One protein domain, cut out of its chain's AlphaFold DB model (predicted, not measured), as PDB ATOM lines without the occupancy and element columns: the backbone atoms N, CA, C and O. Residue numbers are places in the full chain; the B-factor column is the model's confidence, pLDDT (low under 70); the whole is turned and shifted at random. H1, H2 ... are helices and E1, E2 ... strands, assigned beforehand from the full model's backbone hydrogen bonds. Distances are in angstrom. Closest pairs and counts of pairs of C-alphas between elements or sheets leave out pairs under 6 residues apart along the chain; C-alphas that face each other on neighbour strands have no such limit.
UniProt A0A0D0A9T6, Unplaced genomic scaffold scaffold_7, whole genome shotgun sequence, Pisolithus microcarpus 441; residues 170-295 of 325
ATOM      1  N   ALA A 170      37.297   4.623  92.732       82.38
ATOM      2  CA  ALA A 170      37.482   6.074  92.673       82.38
ATOM      3  C   ALA A 170      37.942   6.645  94.024       82.38
ATOM      4  O   ALA A 170      38.855   7.473  94.070       82.38
ATOM      5  N   HIS A 171      37.370   6.163  95.132       82.25
ATOM      6  CA  HIS A 171      37.788   6.534  96.480       82.25
ATOM      7  C   HIS A 171      39.233   6.102  96.753       82.25
ATOM      8  O   HIS A 171      40.033   6.904  97.239       82.25
ATOM      9  N   ALA A 172      39.604   4.867  96.404       80.06
ATOM     10  CA  ALA A 172      40.971   4.374  96.551       80.06
ATOM     11  C   ALA A 172      41.971   5.209  95.740       80.06
ATOM     12  O   ALA A 172      43.046   5.529  96.243       80.06
ATOM     13  N   ILE A 173      41.611   5.610  94.519       76.75
ATOM     14  CA  ILE A 173      42.438   6.466  93.665       76.75
ATOM     15  C   ILE A 173      42.599   7.868  94.271       76.75
ATOM     16  O   ILE A 173      43.717   8.374  94.321       76.75
ATOM     17  N   ALA A 174      41.520   8.477  94.771       76.56
ATOM     18  CA  ALA A 174      41.559   9.812  95.372       76.56
ATOM     19  C   ALA A 174      42.427   9.882  96.644       76.56
ATOM     20  O   ALA A 174      43.019  10.921  96.930       76.56
ATOM     21  N   HIS A 175      42.511   8.780  97.397       74.06
ATOM     22  CA  HIS A 175      43.269   8.691  98.651       74.06
ATOM     23  C   HIS A 175      44.654   8.043  98.499       74.06
ATOM     24  O   HIS A 175      45.423   8.006  99.462       74.06
ATOM     25  N   SER A 176      44.991   7.532  97.314       67.38
ATOM     26  CA  SER A 176      46.319   6.994  97.021       67.38
ATOM     27  C   SER A 176      47.273   8.113  96.596       67.38
ATOM     28  O   SER A 176      46.849   9.069  95.946       67.38
ATOM     29  N   PRO A 177      48.577   8.020  96.920       66.50
ATOM     30  CA  PRO A 177      49.558   8.952  96.381       66.50
ATOM     31  C   PRO A 177      49.520   8.901  94.845       66.50
ATOM     32  O   PRO A 177      49.414   7.804  94.285       66.50
ATOM     33  N   PRO A 178      49.583  10.058  94.156       61.12
ATOM     34  CA  PRO A 178      49.492  10.094  92.704       61.12
ATOM     35  C   PRO A 178      50.602   9.215  92.113       61.12
ATOM     36  O   PRO A 178      51.766   9.384  92.485       61.12
ATOM     37  N   PRO A 179      50.277   8.251  91.233       56.31
ATOM     38  CA  PRO A 179      51.306   7.476  90.563       56.31
ATOM     39  C   PRO A 179      52.143   8.409  89.680       56.31
ATOM     40  O   PRO A 179      51.590   9.203  88.919       56.31
ATOM     41  N   ASP A 180      53.468   8.297  89.759       49.72
ATOM     42  CA  ASP A 180      54.377   8.828  88.740       49.72
ATOM     43  C   ASP A 180      54.424   7.830  87.572       49.72
ATOM     44  O   ASP A 180      54.713   6.650  87.814       49.72
ATOM     45  N   PRO A 181      54.184   8.222  86.302       53.25
ATOM     46  CA  PRO A 181      53.799   9.538  85.755       53.25
ATOM     47  C   PRO A 181      52.277   9.817  85.842       53.25
ATOM     48  O   PRO A 181      51.523   8.868  86.067       53.25
ATOM     49  N   PRO A 182      51.794  11.062  85.582       51.88
ATOM     50  CA  PRO A 182      50.376  11.421  85.681       51.88
ATOM     51  C   PRO A 182      49.524  10.578  84.727       51.88
ATOM     52  O   PRO A 182      49.377  10.883  83.544       51.88
ATOM     53  N   LYS A 183      48.959   9.488  85.244       54.34
ATOM     54  CA  LYS A 183      47.891   8.759  84.570       54.34
ATOM     55  C   LYS A 183      46.648   9.638  84.628       54.34
ATOM     56  O   LYS A 183      46.309  10.147  85.695       54.34
ATOM     57  N   LEU A 184      45.982   9.821  83.487       55.06
ATOM     58  CA  LEU A 184      44.637  10.389  83.464       55.06
ATOM     59  C   LEU A 184      43.787   9.582  84.447       55.06
ATOM     60  O   LEU A 184      43.723   8.355  84.346       55.06
ATOM     61  N   LEU A 185      43.201  10.270  85.424       60.69
ATOM     62  CA  LEU A 185      42.266   9.673  86.364       60.69
ATOM     63  C   LEU A 185      41.057   9.219  85.555       60.69
ATOM     64  O   LEU A 185      40.231  10.025  85.136       60.69
ATOM     65  N   CYS A 186      41.016   7.928  85.261       72.31
ATOM     66  CA  CYS A 186      40.004   7.346  84.403       72.31
ATOM     67  C   CYS A 186      38.730   6.989  85.177       72.31
ATOM     68  O   CYS A 186      37.739   6.635  84.560       72.31
ATOM     69  N   MET A 187      38.733   7.112  86.508       80.38
ATOM     70  CA  MET A 187      37.572   6.871  87.361       80.38
ATOM     71  C   MET A 187      37.352   8.032  88.318       80.38
ATOM     72  O   MET A 187      38.294   8.506  88.955       80.38
ATOM     73  N   PHE A 188      36.104   8.465  88.432       79.88
ATOM     74  CA  PHE A 188      35.693   9.514  89.354       79.88
ATOM     75  C   PHE A 188      34.282   9.243  89.863       79.88
ATOM     76  O   PHE A 188      33.443   8.718  89.139       79.88
ATOM     77  N   ALA A 189      34.026   9.607  91.116       79.81
ATOM     78  CA  ALA A 189      32.723   9.468  91.749       79.81
ATOM     79  C   ALA A 189      32.275  10.815  92.314       79.81
ATOM     80  O   ALA A 189      33.062  11.520  92.951       79.81
ATOM     81  N   LEU A 190      31.015  11.167  92.070       76.06
ATOM     82  CA  LEU A 190      30.367  12.359  92.597       76.06
ATOM     83  C   LEU A 190      28.942  12.010  93.034       76.06
ATOM     84  O   LEU A 190      28.152  11.488  92.249       76.06
ATOM     85  N   GLY A 191      28.614  12.310  94.293       75.56
ATOM     86  CA  GLY A 191      27.300  12.015  94.864       75.56
ATOM     87  C   GLY A 191      26.941  10.534  94.728       75.56
ATOM     88  O   GLY A 191      27.638   9.672  95.256       75.56
ATOM     89  N   THR A 192      25.862  10.253  93.999       77.19
ATOM     90  CA  THR A 192      25.317   8.908  93.756       77.19
ATOM     91  C   THR A 192      25.755   8.305  92.422       77.19
ATOM     92  O   THR A 192      25.141   7.341  91.957       77.19
ATOM     93  N   THR A 193      26.772   8.868  91.760       82.38
ATOM     94  CA  THR A 193      27.212   8.403  90.442       82.38
ATOM     95  C   THR A 193      28.729   8.315  90.331       82.38
ATOM     96  O   THR A 193      29.455   9.252  90.652       82.38
ATOM     97  N   ALA A 194      29.206   7.188  89.820       84.94
ATOM     98  CA  ALA A 194      30.588   6.940  89.461       84.94
ATOM     99  C   ALA A 194      30.714   6.773  87.944       84.94
ATOM    100  O   ALA A 194      29.870   6.156  87.295       84.94
ATOM    101  N   ILE A 195      31.771   7.338  87.374       84.81
ATOM    102  CA  ILE A 195      32.070   7.293  85.947       84.81
ATOM    103  C   ILE A 195      33.448   6.670  85.763       84.81
ATOM    104  O   ILE A 195      34.410   7.050  86.433       84.81
ATOM    105  N   HIS A 196      33.534   5.746  84.813       84.38
ATOM    106  CA  HIS A 196      34.760   5.150  84.323       84.38
ATOM    107  C   HIS A 196      34.920   5.436  82.823       84.38
ATOM    108  O   HIS A 196      34.039   5.172  82.003       84.38
ATOM    109  N   LEU A 197      36.076   5.986  82.470       81.38
ATOM    110  CA  LEU A 197      36.549   6.225  81.117       81.38
ATOM    111  C   LEU A 197      37.646   5.215  80.787       81.38
ATOM    112  O   LEU A 197      38.442   4.851  81.645       81.38
ATOM    113  N   ALA A 198      37.764   4.816  79.525       78.69
ATOM    114  CA  ALA A 198      38.929   4.052  79.093       78.69
ATOM    115  C   ALA A 198      40.217   4.879  79.287       78.69
ATOM    116  O   ALA A 198      40.223   6.099  79.128       78.69
ATOM    117  N   THR A 199      41.352   4.237  79.572       75.69
ATOM    118  CA  THR A 199      42.625   4.970  79.742       75.69
ATOM    119  C   THR A 199      43.071   5.673  78.451       75.69
ATOM    120  O   THR A 199      43.743   6.704  78.501       75.69
ATOM    121  N   LYS A 200      42.695   5.129  77.287       78.19
ATOM    122  CA  LYS A 200      42.974   5.712  75.971       78.19
ATOM    123  C   LYS A 200      41.680   6.285  75.380       78.19
ATOM    124  O   LYS A 200      40.675   5.575  75.379       78.19
ATOM    125  N   PRO A 201      41.686   7.530  74.873       81.38
ATOM    126  CA  PRO A 201      40.539   8.070  74.156       81.38
ATOM    127  C   PRO A 201      40.352   7.344  72.823       81.38
ATOM    128  O   PRO A 201      41.324   6.894  72.213       81.38
ATOM    129  N   ALA A 202      39.109   7.278  72.351       80.81
ATOM    130  CA  ALA A 202      38.787   6.708  71.046       80.81
ATOM    131  C   ALA A 202      39.322   7.593  69.912       80.81
ATOM    132  O   ALA A 202      39.810   7.094  68.901       80.81
ATOM    133  N   LEU A 203      39.246   8.915  70.090       82.38
ATOM    134  CA  LEU A 203      39.706   9.891  69.110       82.38
ATOM    135  C   LEU A 203      40.473  11.024  69.791       82.38
ATOM    136  O   LEU A 203      40.140  11.458  70.896       82.38
ATOM    137  N   GLN A 204      41.482  11.545  69.099       85.25
ATOM    138  CA  GLN A 204      42.177  12.769  69.476       85.25
ATOM    139  C   GLN A 204      42.244  13.682  68.254       85.25
ATOM    140  O   GLN A 204      42.863  13.327  67.253       85.25
ATOM    141  N   MET A 205      41.599  14.842  68.331       88.00
ATOM    142  CA  MET A 205      41.434  15.743  67.186       88.00
ATOM    143  C   MET A 205      41.308  17.200  67.623       88.00
ATOM    144  O   MET A 205      41.321  17.501  68.819       88.00
ATOM    145  N   MET A 206      41.227  18.114  66.662       88.25
ATOM    146  CA  MET A 206      40.991  19.527  66.949       88.25
ATOM    147  C   MET A 206      39.519  19.776  67.303       88.25
ATOM    148  O   MET A 206      38.635  19.039  66.871       88.25
ATOM    149  N   ILE A 207      39.232  20.824  68.077       85.50
ATOM    150  CA  ILE A 207      37.849  21.146  68.477       85.50
ATOM    151  C   ILE A 207      36.974  21.420  67.248       85.50
ATOM    152  O   ILE A 207      35.859  20.914  67.180       85.50
ATOM    153  N   ASP A 208      37.491  22.132  66.246       85.81
ATOM    154  CA  ASP A 208      36.764  22.420  65.000       85.81
ATOM    155  C   ASP A 208      36.470  21.151  64.176       85.81
ATOM    156  O   ASP A 208      35.420  21.031  63.537       85.81
ATOM    157  N   GLU A 209      37.376  20.168  64.227       88.06
ATOM    158  CA  GLU A 209      37.179  18.855  63.604       88.06
ATOM    159  C   GLU A 209      36.075  18.080  64.332       88.06
ATOM    160  O   GLU A 209      35.202  17.515  63.681       88.06
ATOM    161  N   ALA A 210      36.049  18.125  65.668       86.88
ATOM    162  CA  ALA A 210      35.004  17.500  66.478       86.88
ATOM    163  C   ALA A 210      33.627  18.160  66.277       86.88
ATOM    164  O   ALA A 210      32.630  17.455  66.142       86.88
ATOM    165  N   VAL A 211      33.576  19.498  66.199       86.75
ATOM    166  CA  VAL A 211      32.365  20.276  65.864       86.75
ATOM    167  C   VAL A 211      31.778  19.804  64.538       86.75
ATOM    168  O   VAL A 211      30.567  19.634  64.425       86.75
ATOM    169  N   THR A 212      32.639  19.580  63.546       88.88
ATOM    170  CA  THR A 212      32.220  19.133  62.216       88.88
ATOM    171  C   THR A 212      31.806  17.663  62.228       88.88
ATOM    172  O   THR A 212      30.769  17.322  61.676       88.88
ATOM    173  N   LEU A 213      32.591  16.796  62.874       87.62
ATOM    174  CA  LEU A 213      32.363  15.351  62.886       87.62
ATOM    175  C   LEU A 213      31.071  14.963  63.609       87.62
ATOM    176  O   LEU A 213      30.371  14.067  63.152       87.62
ATOM    177  N   TYR A 214      30.773  15.612  64.733       85.06
ATOM    178  CA  TYR A 214      29.583  15.322  65.531       85.06
ATOM    179  C   TYR A 214      28.410  16.268  65.231       85.06
ATOM    180  O   TYR A 214      27.362  16.116  65.844       85.06
ATOM    181  N   GLU A 215      28.572  17.228  64.312       87.12
ATOM    182  CA  GLU A 215      27.573  18.261  63.980       87.12
ATOM    183  C   GLU A 215      27.144  19.122  65.188       87.12
ATOM    184  O   GLU A 215      25.966  19.398  65.413       87.12
ATOM    185  N   LEU A 216      28.123  19.579  65.980       83.69
ATOM    186  CA  LEU A 216      27.920  20.264  67.265       83.69
ATOM    187  C   LEU A 216      28.349  21.742  67.210       83.69
ATOM    188  O   LEU A 216      29.409  22.099  67.737       83.69
ATOM    189  N   PRO A 217      27.567  22.641  66.582       81.62
ATOM    190  CA  PRO A 217      27.988  24.022  66.329       81.62
ATOM    191  C   PRO A 217      28.160  24.863  67.602       81.62
ATOM    192  O   PRO A 217      28.802  25.913  67.572       81.62
ATOM    193  N   ASP A 218      27.581  24.432  68.722       81.00
ATOM    194  CA  ASP A 218      27.666  25.089  70.022       81.00
ATOM    195  C   ASP A 218      28.724  24.477  70.959       81.00
ATOM    196  O   ASP A 218      28.928  24.997  72.056       81.00
ATOM    197  N   LEU A 219      29.468  23.448  70.530       82.62
ATOM    198  CA  LEU A 219      30.502  22.813  71.356       82.62
ATOM    199  C   LEU A 219      31.596  23.807  71.769       82.62
ATOM    200  O   LEU A 219      31.925  23.930  72.948       82.62
ATOM    201  N   HIS A 220      32.136  24.562  70.810       80.56
ATOM    202  CA  HIS A 220      33.174  25.555  71.086       80.56
ATOM    203  C   HIS A 220      32.708  26.646  72.077       80.56
ATOM    204  O   HIS A 220      33.410  26.893  73.066       80.56
ATOM    205  N   PRO A 221      31.557  27.324  71.884       77.88
ATOM    206  CA  PRO A 221      31.076  28.293  72.867       77.88
ATOM    207  C   PRO A 221      30.688  27.652  74.209       77.88
ATOM    208  O   PRO A 221      30.855  28.304  75.240       77.88
ATOM    209  N   ALA A 222      30.239  26.394  74.231       80.44
ATOM    210  CA  ALA A 222      29.921  25.682  75.466       80.44
ATOM    211  C   ALA A 222      31.162  25.399  76.326       80.44
ATOM    212  O   ALA A 222      31.135  25.664  77.528       80.44
ATOM    213  N   ILE A 223      32.264  24.937  75.720       79.94
ATOM    214  CA  ILE A 223      33.540  24.722  76.426       79.94
ATOM    215  C   ILE A 223      34.051  26.045  77.009       79.94
ATOM    216  O   ILE A 223      34.519  26.096  78.147       79.94
ATOM    217  N   LEU A 224      33.941  27.137  76.249       79.38
ATOM    218  CA  LEU A 224      34.403  28.444  76.705       79.38
ATOM    219  C   LEU A 224      33.571  28.986  77.877       79.38
ATOM    220  O   LEU A 224      34.127  29.526  78.834       79.38
ATOM    221  N   ASP A 225      32.245  28.853  77.812       78.44
ATOM    222  CA  ASP A 225      31.347  29.216  78.911       78.44
ATOM    223  C   ASP A 225      31.644  28.388  80.171       78.44
ATOM    224  O   ASP A 225      31.779  28.961  81.253       78.44
ATOM    225  N   TYR A 226      31.852  27.075  80.018       76.62
ATOM    226  CA  TYR A 226      32.249  26.180  81.108       76.62
ATOM    227  C   TYR A 226      33.529  26.666  81.809       76.62
ATOM    228  O   TYR A 226      33.520  26.934  83.010       76.62
ATOM    229  N   LEU A 227      34.614  26.889  81.057       78.88
ATOM    230  CA  LEU A 227      35.891  27.336  81.630       78.88
ATOM    231  C   LEU A 227      35.781  28.701  82.327       78.88
ATOM    232  O   LEU A 227      36.358  28.901  83.399       78.88
ATOM    233  N   ASN A 228      35.020  29.637  81.753       77.75
ATOM    234  CA  ASN A 228      34.799  30.951  82.357       77.75
ATOM    235  C   ASN A 228      34.015  30.870  83.672       77.75
ATOM    236  O   ASN A 228      34.305  31.625  84.603       77.75
ATOM    237  N   ARG A 229      33.029  29.971  83.770       74.88
ATOM    238  CA  ARG A 229      32.266  29.740  85.005       74.88
ATOM    239  C   ARG A 229      33.113  29.070  86.072       74.88
ATOM    240  O   ARG A 229      33.103  29.546  87.206       74.88
ATOM    241  N   CYS A 230      33.917  28.070  85.702       74.50
ATOM    242  CA  CYS A 230      34.900  27.462  86.601       74.50
ATOM    243  C   CYS A 230      35.854  28.513  87.184       74.50
ATOM    244  O   CYS A 230      36.071  28.539  88.392       74.50
ATOM    245  N   ALA A 231      36.361  29.434  86.358       77.62
ATOM    246  CA  ALA A 231      37.242  30.510  86.817       77.62
ATOM    247  C   ALA A 231      36.559  31.506  87.777       77.62
ATOM    248  O   ALA A 231      37.237  32.170  88.559       77.62
ATOM    249  N   ARG A 232      35.227  31.631  87.718       77.75
ATOM    250  CA  ARG A 232      34.429  32.545  88.553       77.75
ATOM    251  C   ARG A 232      33.761  31.862  89.751       77.75
ATOM    252  O   ARG A 232      33.141  32.564  90.543       77.75
ATOM    253  N   GLY A 233      33.868  30.537  89.875       70.19
ATOM    254  CA  GLY A 233      33.197  29.762  90.922       70.19
ATOM    255  C   GLY A 233      31.668  29.845  90.863       70.19
ATOM    256  O   GLY A 233      31.025  29.840  91.906       70.19
ATOM    257  N   ILE A 234      31.093  29.997  89.665       69.56
ATOM    258  CA  ILE A 234      29.637  30.068  89.465       69.56
ATOM    259  C   ILE A 234      29.109  28.663  89.158       69.56
ATOM    260  O   ILE A 234      29.668  27.975  88.299       69.56
ATOM    261  N   ASP A 235      28.014  28.272  89.814       61.53
ATOM    262  CA  ASP A 235      27.334  27.001  89.559       61.53
ATOM    263  C   ASP A 235      26.813  26.890  88.118       61.53
ATOM    264  O   ASP A 235      26.530  27.868  87.410       61.53
ATOM    265  N   HIS A 236      26.751  25.648  87.646       61.81
ATOM    266  CA  HIS A 236      26.415  25.329  86.266       61.81
ATOM    267  C   HIS A 236      24.909  25.099  86.121       61.81
ATOM    268  O   HIS A 236      24.451  23.963  86.161       61.81
ATOM    269  N   ASP A 237      24.148  26.165  85.873       53.69
ATOM    270  CA  ASP A 237      22.761  26.025  85.419       53.69
ATOM    271  C   ASP A 237      22.752  25.573  83.951       53.69
ATOM    272  O   ASP A 237      23.102  26.325  83.035       53.69
ATOM    273  N   ILE A 238      22.377  24.317  83.711       53.44
ATOM    274  CA  ILE A 238      22.334  23.721  82.372       53.44
ATOM    275  C   ILE A 238      21.011  24.115  81.716       53.44
ATOM    276  O   ILE A 238      20.059  23.343  81.674       53.44
ATOM    277  N   THR A 239      20.919  25.353  81.223       48.59
ATOM    278  CA  THR A 239      19.754  25.798  80.445       48.59
ATOM    279  C   THR A 239      20.163  26.546  79.172       48.59
ATOM    280  O   THR A 239      20.867  27.551  79.208       48.59
ATOM    281  N   GLY A 240      19.676  26.052  78.027       53.03
ATOM    282  CA  GLY A 240      19.671  26.763  76.744       53.03
ATOM    283  C   GLY A 240      20.954  26.719  75.900       53.03
ATOM    284  O   GLY A 240      22.007  26.232  76.309       53.03
ATOM    285  N   ARG A 241      20.832  27.251  74.674       53.38
ATOM    286  CA  ARG A 241      21.922  27.418  73.700       53.38
ATOM    287  C   ARG A 241      22.971  28.375  74.266       53.38
ATOM    288  O   ARG A 241      22.662  29.534  74.548       53.38
ATOM    289  N   ARG A 242      24.213  27.911  74.409       63.22
ATOM    290  CA  ARG A 242      25.291  28.719  74.991       63.22
ATOM    291  C   ARG A 242      25.873  29.659  73.939       63.22
ATOM    292  O   ARG A 242      26.492  29.232  72.969       63.22
ATOM    293  N   CYS A 243      25.670  30.960  74.130       54.09
ATOM    294  CA  CYS A 243      26.321  31.995  73.335       54.09
ATOM    295  C   CYS A 243      27.662  32.343  73.984       54.09
ATOM    296  O   CYS A 243      27.703  32.975  75.038       54.09
ATOM    297  N   GLY A 244      28.762  31.924  73.361       51.38
ATOM    298  CA  GLY A 244      30.099  32.303  73.802       51.38
ATOM    299  C   GLY A 244      30.289  33.817  73.699       51.38
ATOM    300  O   GLY A 244      29.961  34.426  72.680       51.38
ATOM    301  N   VAL A 245      30.835  34.433  74.746       53.66
ATOM    302  CA  VAL A 245      31.322  35.815  74.673       53.66
ATOM    303  C   VAL A 245      32.534  35.822  73.736       53.66
ATOM    304  O   VAL A 245      33.553  35.196  74.030       53.66
ATOM    305  N   LEU A 246      32.411  36.502  72.592       46.88
ATOM    306  CA  LEU A 246      33.501  36.724  71.637       46.88
ATOM    307  C   LEU A 246      34.691  37.385  72.353       46.88
ATOM    308  O   LEU A 246      34.591  38.541  72.757       46.88
ATOM    309  N   GLY A 247      35.819  36.678  72.488       53.59
ATOM    310  CA  GLY A 247      37.084  37.315  72.884       53.59
ATOM    311  C   GLY A 247      38.103  36.469  73.648       53.59
ATOM    312  O   GLY A 247      39.229  36.927  73.817       53.59
ATOM    313  N   HIS A 248      37.763  35.258  74.095       56.66
ATOM    314  CA  HIS A 248      38.689  34.413  74.860       56.66
ATOM    315  C   HIS A 248      39.144  33.190  74.050       56.66
ATOM    316  O   HIS A 248      38.320  32.417  73.563       56.66
ATOM    317  N   SER A 249      40.461  33.022  73.900       64.06
ATOM    318  CA  SER A 249      41.080  31.848  73.272       64.06
ATOM    319  C   SER A 249      41.138  30.677  74.253       64.06
ATOM    320  O   SER A 249      41.508  30.868  75.413       64.06
ATOM    321  N   LEU A 250      40.819  29.468  73.786       68.81
ATOM    322  CA  LEU A 250      40.919  28.255  74.595       68.81
ATOM    323  C   LEU A 250      42.388  27.947  74.957       68.81
ATOM    324  O   LEU A 250      43.275  28.182  74.135       68.81
ATOM    325  N   PRO A 251      42.662  27.383  76.151       68.94
ATOM    326  CA  PRO A 251      44.020  27.011  76.569       68.94
ATOM    327  C   PRO A 251      44.676  25.953  75.665       68.94
ATOM    328  O   PRO A 251      45.896  25.884  75.563       68.94
ATOM    329  N   SER A 252      43.858  25.119  75.019       76.56
ATOM    330  CA  SER A 252      44.252  24.095  74.054       76.56
ATOM    331  C   SER A 252      43.159  23.972  72.999       76.56
ATOM    332  O   SER A 252      41.979  24.070  73.330       76.56
ATOM    333  N   ASN A 253      43.548  23.723  71.746       81.94
ATOM    334  CA  ASN A 253      42.604  23.461  70.653       81.94
ATOM    335  C   ASN A 253      42.434  21.962  70.348       81.94
ATOM    336  O   ASN A 253      41.833  21.599  69.341       81.94
ATOM    337  N   ARG A 254      43.004  21.084  71.184       84.88
ATOM    338  CA  ARG A 254      42.911  19.627  71.038       84.88
ATOM    339  C   ARG A 254      41.926  19.046  72.040       84.88
ATOM    340  O   ARG A 254      42.004  19.368  73.224       84.88
ATOM    341  N   LEU A 255      41.085  18.140  71.559       84.94
ATOM    342  CA  LEU A 255      40.115  17.385  72.335       84.94
ATOM    343  C   LEU A 255      40.481  15.897  72.322       84.94
ATOM    344  O   LEU A 255      40.900  15.352  71.299       84.94
ATOM    345  N   GLN A 256      40.318  15.252  73.471       85.75
ATOM    346  CA  GLN A 256      40.289  13.799  73.586       85.75
ATOM    347  C   GLN A 256      38.828  13.382  73.750       85.75
ATOM    348  O   GLN A 256      38.125  13.942  74.589       85.75
ATOM    349  N   ILE A 257      38.372  12.449  72.919       84.00
ATOM    350  CA  ILE A 257      36.972  12.034  72.852       84.00
ATOM    351  C   ILE A 257      36.883  10.558  73.212       84.00
ATOM    352  O   ILE A 257      37.553   9.710  72.616       84.00
ATOM    353  N   TRP A 258      36.018  10.259  74.172       86.06
ATOM    354  CA  TRP A 258      35.622   8.906  74.529       86.06
ATOM    355  C   TRP A 258      34.238   8.640  73.948       86.06
ATOM    356  O   TRP A 258      33.277   9.309  74.310       86.06
ATOM    357  N   ALA A 259      34.155   7.678  73.029       83.12
ATOM    358  CA  ALA A 259      32.888   7.247  72.438       83.12
ATOM    359  C   ALA A 259      32.094   6.318  73.371       83.12
ATOM    360  O   ALA A 259      30.894   6.152  73.188       83.12
ATOM    361  N   LYS A 260      32.766   5.717  74.360       82.50
ATOM    362  CA  LYS A 260      32.178   4.828  75.361       82.50
ATOM    363  C   LYS A 260      32.551   5.315  76.758       82.50
ATOM    364  O   LYS A 260      33.717   5.628  77.015       82.50
ATOM    365  N   VAL A 261      31.567   5.371  77.643       83.44
ATOM    366  CA  VAL A 261      31.716   5.762  79.047       83.44
ATOM    367  C   VAL A 261      30.935   4.772  79.896       83.44
ATOM    368  O   VAL A 261      29.753   4.558  79.646       83.44
ATOM    369  N   HIS A 262      31.559   4.181  80.909       84.31
ATOM    370  CA  HIS A 262      30.834   3.345  81.858       84.31
ATOM    371  C   HIS A 262      30.363   4.196  83.028       84.31
ATOM    372  O   HIS A 262      31.146   4.922  83.637       84.31
ATOM    373  N   VAL A 263      29.084   4.096  83.355       85.06
ATOM    374  CA  VAL A 263      28.461   4.836  84.447       85.06
ATOM    375  C   VAL A 263      27.848   3.849  85.416       85.06
ATOM    376  O   VAL A 263      27.152   2.918  85.020       85.06
ATOM    377  N   GLN A 264      28.111   4.050  86.695       84.81
ATOM    378  CA  GLN A 264      27.570   3.243  87.768       84.81
ATOM    379  C   GLN A 264      26.873   4.154  88.768       84.81
ATOM    380  O   GLN A 264      27.397   5.202  89.136       84.81
ATOM    381  N   VAL A 265      25.675   3.775  89.194       83.38
ATOM    382  CA  VAL A 265      24.859   4.577  90.109       83.38
ATOM    383  C   VAL A 265      24.574   3.801  91.384       83.38
ATOM    384  O   VAL A 265      24.521   2.571  91.381       83.38
ATOM    385  N   CYS A 266      24.381   4.516  92.487       79.25
ATOM    386  CA  CYS A 266      23.809   3.918  93.687       79.25
ATOM    387  C   CYS A 266      22.345   3.537  93.423       79.25
ATOM    388  O   CYS A 266      21.616   4.265  92.745       79.25
ATOM    389  N   ASN A 267      21.901   2.416  93.986       77.25
ATOM    390  CA  ASN A 267      20.502   2.019  93.944       77.25
ATOM    391  C   ASN A 267      19.658   3.107  94.616       77.25
ATOM    392  O   ASN A 267      19.929   3.518  95.746       77.25
ATOM    393  N   TYR A 268      18.610   3.539  93.920       72.50
ATOM    394  CA  TYR A 268      17.738   4.611  94.386       72.50
ATOM    395  C   TYR A 268      17.116   4.323  95.766       72.50
ATOM    396  O   TYR A 268      17.075   5.180  96.643       72.50
ATOM    397  N   HIS A 269      16.660   3.092  95.985       72.88
ATOM    398  CA  HIS A 269      15.982   2.685  97.213       72.88
ATOM    399  C   HIS A 269      16.941   2.319  98.348       72.88
ATOM    400  O   HIS A 269      16.568   2.377  99.519       72.88
ATOM    401  N   ASN A 270      18.170   1.927  98.017       73.88
ATOM    402  CA  ASN A 270      19.216   1.625  98.977       73.88
ATOM    403  C   ASN A 270      20.561   2.167  98.476       73.88
ATOM    404  O   ASN A 270      21.310   1.424  97.843       73.88
ATOM    405  N   PRO A 271      20.923   3.411  98.832       73.19
ATOM    406  CA  PRO A 271      22.147   4.050  98.351       73.19
ATOM    407  C   PRO A 271      23.450   3.324  98.719       73.19
ATOM    408  O   PRO A 271      24.498   3.625  98.159       73.19
ATOM    409  N   ARG A 272      23.409   2.369  99.663       73.75
ATOM    410  CA  ARG A 272      24.560   1.515 100.007       73.75
ATOM    411  C   ARG A 272      24.812   0.407  98.990       73.75
ATOM    412  O   ARG A 272      25.884  -0.185  99.003       73.75
ATOM    413  N   ASN A 273      23.817   0.089  98.171       77.31
ATOM    414  CA  ASN A 273      23.946  -0.885  97.106       77.31
ATOM    415  C   ASN A 273      24.298  -0.152  95.819       77.31
ATOM    416  O   ASN A 273      23.685   0.860  95.482       77.31
ATOM    417  N   VAL A 274      25.259  -0.696  95.089       81.44
ATOM    418  CA  VAL A 274      25.690  -0.157  93.806       81.44
ATOM    419  C   VAL A 274      25.045  -0.979  92.692       81.44
ATOM    420  O   VAL A 274      25.050  -2.211  92.744       81.44
ATOM    421  N   GLU A 275      24.456  -0.304  91.708       80.69
ATOM    422  CA  GLU A 275      23.877  -0.955  90.533       80.69
ATOM    423  C   GLU A 275      24.972  -1.502  89.601       80.69
ATOM    424  O   GLU A 275      26.128  -1.067  89.655       80.69
ATOM    425  N   PRO A 276      24.648  -2.453  88.707       79.00
ATOM    426  CA  PRO A 276      25.547  -2.823  87.623       79.00
ATOM    427  C   PRO A 276      25.931  -1.598  86.782       79.00
ATOM    428  O   PRO A 276      25.091  -0.745  86.486       79.00
ATOM    429  N   ALA A 277      27.200  -1.512  86.381       81.12
ATOM    430  CA  ALA A 277      27.657  -0.449  85.494       81.12
ATOM    431  C   ALA A 277      26.954  -0.541  84.131       81.12
ATOM    432  O   ALA A 277      26.857  -1.616  83.540       81.12
ATOM    433  N   GLN A 278      26.498   0.599  83.625       79.81
ATOM    434  CA  GLN A 278      25.890   0.750  82.309       79.81
ATOM    435  C   GLN A 278      26.873   1.427  81.358       79.81
ATOM    436  O   GLN A 278      27.622   2.319  81.753       79.81
ATOM    437  N   THR A 279      26.866   1.018  80.092       82.25
ATOM    438  CA  THR A 279      27.686   1.646  79.054       82.25
ATOM    439  C   THR A 279      26.873   2.724  78.353       82.25
ATOM    440  O   THR A 279      25.824   2.452  77.777       82.25
ATOM    441  N   MET A 280      27.372   3.953  78.392       80.88
ATOM    442  CA  MET A 280      26.893   5.061  77.582       80.88
ATOM    443  C   MET A 280      27.743   5.172  76.325       80.88
ATOM    444  O   MET A 280      28.972   5.219  76.404       80.88
ATOM    445  N   ASN A 281      27.077   5.262  75.181       80.62
ATOM    446  CA  ASN A 281      27.708   5.380  73.879       80.62
ATOM    447  C   ASN A 281      27.428   6.752  73.261       80.62
ATOM    448  O   ASN A 281      26.357   7.336  73.446       80.62
ATOM    449  N   ALA A 282      28.404   7.241  72.503       82.50
ATOM    450  CA  ALA A 282      28.309   8.426  71.671       82.50
ATOM    451  C   ALA A 282      28.956   8.144  70.307       82.50
ATOM    452  O   ALA A 282      30.164   7.908  70.215       82.50
ATOM    453  N   ALA A 283      28.159   8.198  69.241       82.50
ATOM    454  CA  ALA A 283      28.594   8.010  67.864       82.50
ATOM    455  C   ALA A 283      28.187   9.213  66.996       82.50
ATOM    456  O   ALA A 283      27.088   9.751  67.170       82.50
ATOM    457  N   PRO A 284      29.052   9.636  66.057       85.25
ATOM    458  CA  PRO A 284      28.733  10.719  65.138       85.25
ATOM    459  C   PRO A 284      27.617  10.315  64.156       85.25
ATOM    460  O   PRO A 284      27.340   9.122  63.987       85.25
ATOM    461  N   PRO A 285      26.994  11.292  63.477       86.62
ATOM    462  CA  PRO A 285      26.024  11.035  62.421       86.62
ATOM    463  C   PRO A 285      26.522  10.060  61.346       86.62
ATOM    464  O   PRO A 285      27.655  10.132  60.870       86.62
ATOM    465  N   SER A 286      25.648   9.141  60.941       84.56
ATOM    466  CA  SER A 286      25.899   8.129  59.915       84.56
ATOM    467  C   SER A 286      24.683   7.975  58.992       84.56
ATOM    468  O   SER A 286      23.622   8.547  59.232       84.56
ATOM    469  N   LYS A 287      24.810   7.183  57.917       81.44
ATOM    470  CA  LYS A 287      23.672   6.899  57.019       81.44
ATOM    471  C   LYS A 287      22.511   6.202  57.735       81.44
ATOM    472  O   LYS A 287      21.367   6.387  57.338       81.44
ATOM    473  N   GLU A 288      22.823   5.397  58.743       83.25
ATOM    474  CA  GLU A 288      21.853   4.651  59.550       83.25
ATOM    475  C   GLU A 288      21.323   5.507  60.710       83.25
ATOM    476  O   GLU A 288      20.149   5.403  61.064       83.25
ATOM    477  N   HIS A 289      22.146   6.430  61.225       80.19
ATOM    478  CA  HIS A 289      21.794   7.361  62.299       80.19
ATOM    479  C   HIS A 289      22.080   8.812  61.884       80.19
ATOM    480  O   HIS A 289      23.129   9.355  62.238       80.19
ATOM    481  N   PRO A 290      21.156   9.480  61.164       81.00
ATOM    482  CA  PRO A 290      21.381  10.809  60.585       81.00
ATOM    483  C   PRO A 290      21.688  11.916  61.595       81.00
ATOM    484  O   PRO A 290      22.189  12.963  61.212       81.00
ATOM    485  N   HIS A 291      21.370  11.696  62.870       78.25
ATOM    486  CA  HIS A 291      21.612  12.644  63.959       78.25
ATOM    487  C   HIS A 291      22.675  12.151  64.948       78.25
ATOM    488  O   HIS A 291      22.870  12.771  65.985       78.25
ATOM    489  N   GLY A 292      23.357  11.043  64.649       80.31
ATOM    490  CA  GLY A 292      24.244  10.351  65.581       80.31
ATOM    491  C   GLY A 292      23.484   9.497  66.597       80.31
ATOM    492  O   GLY A 292      22.252   9.446  66.604       80.31
ATOM    493  N   LEU A 293      24.236   8.798  67.445       79.00
ATOM    494  CA  LEU A 293      23.711   8.039  68.581       79.00
ATOM    495  C   LEU A 293      24.317   8.585  69.859       79.00
ATOM    496  O   LEU A 293      25.528   8.765  69.939       79.00
ATOM    497  N   TYR A 294      23.487   8.821  70.863       77.62
ATOM    498  CA  TYR A 294      23.945   9.332  72.145       77.62
ATOM    499  C   TYR A 294      23.013   8.893  73.264       77.62
ATOM    500  O   TYR A 294      21.795   9.068  73.204       77.62
ATOM    501  N   ASN A 295      23.599   8.349  74.325       72.19
ATOM    502  CA  ASN A 295      22.897   8.160  75.585       72.19
ATOM    503  C   ASN A 295      22.934   9.460  76.399       72.19
ATOM    504  O   ASN A 295      23.949  10.150  76.455       72.19
TER     505      ASN A 295
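AT A GLANCE: This is residues 170 to 295 of the 325 residues of an uncharacterized protein of Pisolithus microcarpus 441 (UniProt A0A0D0A9T6). The model is a loose, two-part structure: a strongly twisted sheet of four strands with short helix H1 beside its E1 edge, and a two-stranded ribbon, E3 and E4, with H2 packed on E4 and H3 leading away from H2. E4 runs on into E5 at 61 degrees, joining the two parts. The 126 printed residues follow the order H1 E1 E2 E3 H2 H3 E4 E5 E6; the class is mixed, with 56 residues in named elements, under half. The larger sheet, order E1 E2 E5 E6, and the ribbon are antiparallel. The radius of gyration of the C-alphas is 17.1 A and the spans are 44 by 41 by 33 A.

IN THESE COORDINATES: Find C-alpha 170 at (37.482, 6.074, 92.673), where H1, residues 170 to 175, begins. Then come E1, 187 to 190, E2, 193 to 197, E3, 203 to 206, and H2, 207 to 213. H3, 219 to 232, is 20.1 A long. After E4, 254 to 257, find E5, 260 to 265, 16.5 A, and E6, 278 to 283, 16.4 A, ending at (28.594, 8.010, 67.864).

HOW THE PARTS SIT: Look for N 188 and O 195, 3.0 A apart, in hairpin E1 and E2; N 194 and O 264, 2.8 A apart, are within hydrogen-bond range across the neighbour strands E2 and E5; N 261 and O 280 are 2.9 A apart in hairpin E5 and E6. H1 is on this sheet, over none of its strands. In the ribbon, N 255 and O 205 are 2.8 A apart. H2 and H3, a helical hairpin, touch through residues 219 to 220 of H3 alone; the closest C-alphas, Val 211 and Leu 219, are 6.3 A apart. In H1, H2 and H3 every O i to N i+4 pair is within hydrogen-bond range.

THE WHOLE: The C-alphas of Gly 247 and Asn 270, the two farthest apart, are 47.7 A apart. The printed part has no cut. The links H1 to E1, H3 to E4 and E5 to E6 are long. Look for pLDDT under 70 at residues 176 to 185 and 234 to 251.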